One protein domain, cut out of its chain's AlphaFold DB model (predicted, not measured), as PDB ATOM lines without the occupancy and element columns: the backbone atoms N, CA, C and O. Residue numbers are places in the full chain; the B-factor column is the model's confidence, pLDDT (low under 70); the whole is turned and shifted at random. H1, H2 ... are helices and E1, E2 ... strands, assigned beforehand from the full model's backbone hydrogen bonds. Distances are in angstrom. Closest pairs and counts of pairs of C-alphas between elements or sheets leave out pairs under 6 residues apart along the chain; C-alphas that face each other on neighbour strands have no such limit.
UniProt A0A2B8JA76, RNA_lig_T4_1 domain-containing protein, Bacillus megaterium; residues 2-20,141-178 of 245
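Overview. This is residues 2 to 20 and 141 to 178 of the 245 residues of the protein "RNA_lig_T4_1 domain-containing protein" of Bacillus megaterium (UniProt A0A2B8JA76). A small sheet of three strands, E1, E2 and E3, has one face covered in part by the long helix H2, which runs along the strands over E3, while its other face is bare. The short helix H1 lies off the sheet, near the first residues of H2. The 57 printed residues have two named helices and three named strands in the order H1, E1, H2, E2, E3, with the sheet order E1, E2, E3, all antiparallel. The class is mixed, helices and strands; the whole is compact, with a radius of gyration of the C-alphas of 11.0 A and spans of 31 by 21 by 18 A.

Arrangement. H1, residues 5 to 11, is close to but not clearly touching H2, residues 143 to 155; their closest C-alphas, those of Lys 9 and Trp 143, are 7.1 A apart. Their lines make a shallow tilt of 34 degrees, only just short of steep, opposite ways. H1 is not on the sheet. E1, residues 16 to 20, is the antiparallel neighbour of E2, residues 163 to 167, with N 19 and O 165 at 2.9 A, within hydrogen-bond range. H2 is on the sheet at a height over the sheet of 9.5 A, over E3, residues 173 to 177, at 4 degrees on the local plane. Its closest C-alphas to E3 are those of Ser 154 and Lys 177, 7.9 A. E2 and E3 form a hairpin, with N 166 and O 174 at 2.8 A. Every O i to N i+4 pair of H2 is within hydrogen-bond range; in H1 1 of 3 is, beside 2 of 4 O i to N i+3 pairs.

Along the chain. H1 begins at C-alpha 5, (34.032, 4.719, -26.564), and is 10.7 A long. E1 measures 13.4 A, H2 18.3 A, E2 13.5 A and E3 13.7 A, from first to last C-alpha. E3 ends at C-alpha 177, (37.160, 6.336, -39.579).

Size, cuts and confidence. The two C-alphas farthest apart, those of Ser 158 and Asn 170, are 31.9 A apart. Residues 21 to 140 are not printed, and C-alphas 20 and 141 are 18.1 A apart across this cut. Of the links that are printed whole, none is long. Residues 2 to 6 have pLDDT under 70.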
ATOM      1  N   SER A   2      29.435   1.081 -35.148       39.16
ATOM      2  CA  SER A   2      30.358   2.056 -34.553       39.16
ATOM      3  C   SER A   2      30.394   1.724 -33.068       39.16
ATOM      4  O   SER A   2      29.390   1.949 -32.396       39.16
ATOM      5  N   LEU A   3      31.471   1.098 -32.603       49.59
ATOM      6  CA  LEU A   3      31.644   0.803 -31.179       49.59
ATOM      7  C   LEU A   3      31.681   2.130 -30.416       49.59
ATOM      8  O   LEU A   3      32.356   3.070 -30.851       49.59
ATOM      9  N   GLN A   4      30.904   2.231 -29.340       56.59
ATOM     10  CA  GLN A   4      30.947   3.400 -28.465       56.59
ATOM     11  C   GLN A   4      32.239   3.374 -27.635       56.59
ATOM     12  O   GLN A   4      32.802   2.317 -27.370       56.59
ATOM     13  N   GLN A   5      32.723   4.547 -27.218       56.25
ATOM     14  CA  GLN A   5      34.032   4.719 -26.564       56.25
ATOM     15  C   GLN A   5      34.224   3.845 -25.310       56.25
ATOM     16  O   GLN A   5      35.328   3.358 -25.081       56.25
ATOM     17  N   GLY A   6      33.161   3.618 -24.529       57.88
ATOM     18  CA  GLY A   6      33.203   2.755 -23.343       57.88
ATOM     19  C   GLY A   6      33.388   1.272 -23.675       57.88
ATOM     20  O   GLY A   6      34.097   0.575 -22.964       57.88
ATOM     21  N   GLU A   7      32.842   0.811 -24.801       73.06
ATOM     22  CA  GLU A   7      32.916  -0.596 -25.211       73.06
ATOM     23  C   GLU A   7      34.336  -0.987 -25.636       73.06
ATOM     24  O   GLU A   7      34.725  -2.136 -25.478       73.06
ATOM     25  N   LEU A   8      35.134  -0.040 -26.148       78.50
ATOM     26  CA  LEU A   8      36.507  -0.311 -26.584       78.50
ATOM     27  C   LEU A   8      37.449  -0.613 -25.409       78.50
ATOM     28  O   LEU A   8      38.333  -1.455 -25.552       78.50
ATOM     29  N   LYS A   9      37.264   0.043 -24.257       83.69
ATOM     30  CA  LYS A   9      38.136  -0.149 -23.086       83.69
ATOM     31  C   LYS A   9      38.037  -1.557 -22.519       83.69
ATOM     32  O   LYS A   9      39.038  -2.112 -22.081       83.69
ATOM     33  N   ASP A  10      36.838  -2.120 -22.571       84.25
ATOM     34  CA  ASP A  10      36.542  -3.419 -21.979       84.25
ATOM     35  C   ASP A  10      36.879  -4.590 -22.916       84.25
ATOM     36  O   ASP A  10      36.974  -5.726 -22.456       84.25
ATOM     37  N   ILE A  11      37.070  -4.333 -24.219       87.94
ATOM     38  CA  ILE A  11      37.336  -5.382 -25.222       87.94
ATOM     39  C   ILE A  11      38.775  -5.409 -25.739       87.94
ATOM     40  O   ILE A  11      39.227  -6.469 -26.158       87.94
ATOM     41  N   LEU A  12      39.481  -4.273 -25.773       92.81
ATOM     42  CA  LEU A  12      40.802  -4.213 -26.399       92.81
ATOM     43  C   LEU A  12      41.879  -4.792 -25.487       92.81
ATOM     44  O   LEU A  12      42.054  -4.351 -24.350       92.81
ATOM     45  N   MET A  13      42.675  -5.711 -26.032       95.62
ATOM     46  CA  MET A  13      43.871  -6.207 -25.364       95.62
ATOM     47  C   MET A  13      45.159  -5.657 -25.969       95.62
ATOM     48  O   MET A  13      45.349  -5.621 -27.183       95.62
ATOM     49  N   PHE A  14      46.091  -5.283 -25.099       96.38
ATOM     50  CA  PHE A  14      47.376  -4.725 -25.500       96.38
ATOM     51  C   PHE A  14      48.468  -5.807 -25.576       96.38
ATOM     52  O   PHE A  14      48.424  -6.772 -24.810       96.38
ATOM     53  N   PRO A  15      49.471  -5.661 -26.464       97.31
ATOM     54  CA  PRO A  15      49.715  -4.513 -27.341       97.31
ATOM     55  C   PRO A  15      48.695  -4.383 -28.481       97.31
ATOM     56  O   PRO A  15      48.223  -5.382 -29.010       97.31
ATOM     57  N   LEU A  16      48.395  -3.139 -28.852       98.00
ATOM     58  CA  LEU A  16      47.473  -2.789 -29.931       98.00
ATOM     59  C   LEU A  16      48.276  -2.245 -31.114       98.00
ATOM     60  O   LEU A  16      48.894  -1.183 -31.002       98.00
ATOM     61  N   ASP A  17      48.280  -2.964 -32.232       98.44
ATOM     62  CA  ASP A  17      48.873  -2.502 -33.484       98.44
ATOM     63  C   ASP A  17      47.854  -1.664 -34.271       98.44
ATOM     64  O   ASP A  17      46.676  -2.013 -34.389       98.44
ATOM     65  N   VAL A  18      48.318  -0.545 -34.824       98.44
ATOM     66  CA  VAL A  18      47.508   0.376 -35.624       98.44
ATOM     67  C   VAL A  18      48.080   0.455 -37.028       98.44
ATOM     68  O   VAL A  18      49.255   0.773 -37.214       98.44
ATOM     69  N   TYR A  19      47.233   0.194 -38.016       98.62
ATOM     70  CA  TYR A  19      47.597   0.218 -39.426       98.62
ATOM     71  C   TYR A  19      46.841   1.310 -40.166       98.62
ATOM     72  O   TYR A  19      45.652   1.523 -39.908       98.62
ATOM     73  N   LEU A  20      47.503   1.964 -41.122       98.38
ATOM     74  CA  LEU A  20      46.826   2.861 -42.051       98.38
ATOM     75  C   LEU A  20      45.753   2.079 -42.811       98.38
ATOM     76  O   LEU A  20      46.009   1.003 -43.358       98.38
ATOM     77  N   THR A 141      50.943   0.151 -25.901       97.56
ATOM     78  CA  THR A 141      51.114  -0.867 -24.848       97.56
ATOM     79  C   THR A 141      50.051  -0.785 -23.761       97.56
ATOM     80  O   THR A 141      49.915  -1.718 -22.972       97.56
ATOM     81  N   ASN A 142      49.286   0.306 -23.725       95.75
ATOM     82  CA  ASN A 142      48.244   0.548 -22.741       95.75
ATOM     83  C   ASN A 142      47.134   1.450 -23.301       95.75
ATOM     84  O   ASN A 142      47.287   2.101 -24.338       95.75
ATOM     85  N   TRP A 143      46.011   1.472 -22.580       95.62
ATOM     86  CA  TRP A 143      44.808   2.213 -22.951       95.62
ATOM     87  C   TRP A 143      45.015   3.724 -22.998       95.62
ATOM     88  O   TRP A 143      44.508   4.362 -23.915       95.62
ATOM     89  N   ASP A 144      45.741   4.295 -22.040       95.25
ATOM     90  CA  ASP A 144      45.828   5.748 -21.892       95.25
ATOM     91  C   ASP A 144      46.589   6.388 -23.064       95.25
ATOM     92  O   ASP A 144      46.122   7.379 -23.628       95.25
ATOM     93  N   GLU A 145      47.695   5.773 -23.505       97.00
ATOM     94  CA  GLU A 145      48.430   6.197 -24.706       97.00
ATOM     95  C   GLU A 145      47.570   6.103 -25.971       97.00
ATOM     96  O   GLU A 145      47.498   7.053 -26.755       97.00
ATOM     97  N   PHE A 146      46.896   4.962 -26.162       96.88
ATOM     98  CA  PHE A 146      46.004   4.763 -27.302       96.88
ATOM     99  C   PHE A 146      44.861   5.779 -27.300       96.88
ATOM    100  O   PHE A 146      44.524   6.325 -28.347       96.88
ATOM    101  N   TYR A 147      44.258   6.031 -26.139       95.06
ATOM    102  CA  TYR A 147      43.095   6.898 -26.019       95.06
ATOM    103  C   TYR A 147      43.447   8.361 -26.288       95.06
ATOM    104  O   TYR A 147      42.705   9.029 -27.006       95.06
ATOM    105  N   ALA A 148      44.587   8.843 -25.783       96.19
ATOM    106  CA  ALA A 148      45.076  10.184 -26.099       96.19
ATOM    107  C   ALA A 148      45.246  10.364 -27.618       96.19
ATOM    108  O   ALA A 148      44.630  11.250 -28.207       96.19
ATOM    109  N   TRP A 149      45.964   9.441 -28.266       97.69
ATOM    110  CA  TRP A 149      46.132   9.447 -29.721       97.69
ATOM    111  C   TRP A 149      44.797   9.351 -30.475       97.69
ATOM    112  O   TRP A 149      44.570  10.076 -31.443       97.69
ATOM    113  N   TYR A 150      43.891   8.476 -30.030       95.81
ATOM    114  CA  TYR A 150      42.575   8.289 -30.634       95.81
ATOM    115  C   TYR A 150      41.756   9.583 -30.615       95.81
ATOM    116  O   TYR A 150      41.105   9.900 -31.612       95.81
ATOM    117  N   MET A 151      41.773  10.316 -29.499       95.31
ATOM    118  CA  MET A 151      41.055  11.583 -29.357       95.31
ATOM    119  C   MET A 151      41.609  12.645 -30.307       95.31
ATOM    120  O   MET A 151      40.814  13.318 -30.967       95.31
ATOM    121  N   ASP A 152      42.935  12.727 -30.440       96.38
ATOM    122  CA  ASP A 152      43.597  13.669 -31.345       96.38
ATOM    123  C   ASP A 152      43.183  13.417 -32.802       96.38
ATOM    124  O   ASP A 152      42.594  14.285 -33.453       96.38
ATOM    125  N   VAL A 153      43.379  12.193 -33.308       96.69
ATOM    126  CA  VAL A 153      43.046  11.872 -34.709       96.69
ATOM    127  C   VAL A 153      41.538  11.922 -34.980       96.69
ATOM    128  O   VAL A 153      41.115  12.219 -36.096       96.69
ATOM    129  N   SER A 154      40.697  11.657 -33.974       94.88
ATOM    130  CA  SER A 154      39.234  11.689 -34.124       94.88
ATOM    131  C   SER A 154      38.660  13.101 -34.240       94.88
ATOM    132  O   SER A 154      37.511  13.240 -34.666       94.88
ATOM    133  N   ALA A 155      39.428  14.129 -33.875       94.31
ATOM    134  CA  ALA A 155      39.063  15.533 -34.035       94.31
ATOM    135  C   ALA A 155      39.736  16.194 -35.252       94.31
ATOM    136  O   ALA A 155      39.288  17.251 -35.698       94.31
ATOM    137  N   ASP A 156      40.779  15.578 -35.808       96.69
ATOM    138  CA  ASP A 156      41.583  16.170 -36.872       96.69
ATOM    139  C   ASP A 156      40.950  15.987 -38.266       96.69
ATOM    140  O   ASP A 156      40.904  14.896 -38.838       96.69
ATOM    141  N   PHE A 157      40.450  17.089 -38.832       96.25
ATOM    142  CA  PHE A 157      39.905  17.126 -40.192       96.25
ATOM    143  C   PHE A 157      40.986  17.282 -41.276       96.25
ATOM    144  O   PHE A 157      40.691  17.073 -42.450       96.25
ATOM    145  N   SER A 158      42.221  17.642 -40.912       96.50
ATOM    146  CA  SER A 158      43.328  17.811 -41.864       96.50
ATOM    147  C   SER A 158      43.897  16.479 -42.361       96.50
ATOM    148  O   SER A 158      44.557  16.427 -43.397       96.50
ATOM    149  N   LEU A 159      43.601  15.384 -41.656       96.81
ATOM    150  CA  LEU A 159      43.997  14.037 -42.046       96.81
ATOM    151  C   LEU A 159      43.117  13.527 -43.194       96.81
ATOM    152  O   LEU A 159      42.061  12.924 -42.981       96.81
ATOM    153  N   GLU A 160      43.585  13.723 -44.427       96.88
ATOM    154  CA  GLU A 160      42.927  13.267 -45.659       96.88
ATOM    155  C   GLU A 160      43.100  11.757 -45.918       96.88
ATOM    156  O   GLU A 160      43.478  11.321 -47.002       96.88
ATOM    157  N   ILE A 161      42.807  10.931 -44.914       97.00
ATOM    158  CA  ILE A 161      42.867   9.462 -44.975       97.00
ATOM    159  C   ILE A 161      41.531   8.849 -44.541       97.00
ATOM    160  O   ILE A 161      40.705   9.501 -43.898       97.00
ATOM    161  N   GLU A 162      41.281   7.575 -44.871       97.75
ATOM    162  CA  GLU A 162      40.048   6.911 -44.417       97.75
ATOM    163  C   GLU A 162      40.057   6.703 -42.901       97.75
ATOM    164  O   GLU A 162      39.040   6.913 -42.230       97.75
ATOM    165  N   GLY A 163      41.212   6.302 -42.378       97.94
ATOM    166  CA  GLY A 163      41.490   6.144 -40.962       97.94
ATOM    167  C   GLY A 163      42.399   4.962 -40.710       97.94
ATOM    168  O   GLY A 163      43.376   4.782 -41.432       97.94
ATOM    169  N   TYR A 164      42.083   4.165 -39.694       98.38
ATOM    170  CA  TYR A 164      42.992   3.137 -39.196       98.38
ATOM    171  C   TYR A 164      42.286   1.807 -38.945       98.38
ATOM    172  O   TYR A 164      41.107   1.772 -38.575       98.38
ATOM    173  N   ILE A 165      43.022   0.714 -39.124       98.12
ATOM    174  CA  ILE A 165      42.668  -0.611 -38.615       98.12
ATOM    175  C   ILE A 165      43.406  -0.814 -37.297       98.12
ATOM    176  O   ILE A 165      44.610  -0.594 -37.220       98.12
ATOM    177  N   LEU A 166      42.670  -1.228 -36.275       97.75
ATOM    178  CA  LEU A 166      43.200  -1.623 -34.981       97.75
ATOM    179  C   LEU A 166      43.232  -3.143 -34.927       97.75
ATOM    180  O   LEU A 166      42.225  -3.766 -35.263       97.75
ATOM    181  N   GLU A 167      44.345  -3.715 -34.494       97.38
ATOM    182  CA  GLU A 167      44.491  -5.143 -34.233       97.38
ATOM    183  C   GLU A 167      45.096  -5.339 -32.848       97.38
ATOM    184  O   GLU A 167      46.187  -4.849 -32.556       97.38
ATOM    185  N   ASP A 168      44.351  -6.009 -31.984       96.75
ATOM    186  CA  ASP A 168      44.727  -6.220 -30.593       96.75
ATOM    187  C   ASP A 168      45.597  -7.482 -30.419       96.75
ATOM    188  O   ASP A 168      45.844  -8.235 -31.365       96.75
ATOM    189  N   ALA A 169      46.059  -7.738 -29.195       96.00
ATOM    190  CA  ALA A 169      46.935  -8.874 -28.901       96.00
ATOM    191  C   ALA A 169      46.307 -10.263 -29.147       96.00
ATOM    192  O   ALA A 169      47.038 -11.239 -29.309       96.00
ATOM    193  N   ASN A 170      44.973 -10.357 -29.182       94.19
ATOM    194  CA  ASN A 170      44.228 -11.577 -29.507       94.19
ATOM    195  C   ASN A 170      43.887 -11.689 -31.000       94.19
ATOM    196  O   ASN A 170      43.246 -12.658 -31.411       94.19
ATOM    197  N   GLY A 171      44.277 -10.708 -31.815       92.38
ATOM    198  CA  GLY A 171      43.893 -10.625 -33.219       92.38
ATOM    199  C   GLY A 171      42.466 -10.114 -33.433       92.38
ATOM    200  O   GLY A 171      41.943 -10.231 -34.545       92.38
ATOM    201  N   PHE A 172      41.816  -9.540 -32.411       93.56
ATOM    202  CA  PHE A 172      40.566  -8.813 -32.606       93.56
ATOM    203  C   PHE A 172      40.848  -7.562 -33.437       93.56
ATOM    204  O   PHE A 172      41.693  -6.736 -33.087       93.56
ATOM    205  N   MET A 173      40.119  -7.423 -34.546       94.19
ATOM    206  CA  MET A 173      40.276  -6.303 -35.464       94.19
ATOM    207  C   MET A 173      39.051  -5.403 -35.473       94.19
ATOM    208  O   MET A 173      37.917  -5.847 -35.660       94.19
ATOM    209  N   THR A 174      39.289  -4.102 -35.370       95.00
ATOM    210  CA  THR A 174      38.267  -3.077 -35.575       95.00
ATOM    211  C   THR A 174      38.848  -1.898 -36.349       95.00
ATOM    212  O   THR A 174      39.989  -1.934 -36.801       95.00
ATOM    213  N   LYS A 175      38.050  -0.862 -36.599       95.00
ATOM    214  CA  LYS A 175      38.464   0.277 -37.421       95.00
ATOM    215  C   LYS A 175      37.998   1.603 -36.860       95.00
ATOM    216  O   LYS A 175      36.874   1.716 -36.371       95.00
ATOM    217  N   ILE A 176      38.825   2.617 -37.063       95.25
ATOM    218  CA  ILE A 176      38.499   4.021 -36.837       95.25
ATOM    219  C   ILE A 176      38.374   4.687 -38.205       95.25
ATOM    220  O   ILE A 176      39.191   4.456 -39.093       95.25
ATOM    221  N   LYS A 177      37.336   5.507 -38.383       96.38
ATOM    222  CA  LYS A 177      37.160   6.336 -39.579       96.38
ATOM    223  C   LYS A 177      37.253   7.798 -39.197       96.38
ATOM    224  O   LYS A 177      36.496   8.227 -38.326       96.38
ATOM    225  N   LEU A 178      38.134   8.536 -39.860       97.31
ATOM    226  CA  LEU A 178      38.444   9.910 -39.480       97.31
ATOM    227  C   LEU A 178      37.418  10.922 -40.010       97.31
ATOM    228  O   LEU A 178      36.646  10.596 -40.928       97.31
TER     229      LEU A 178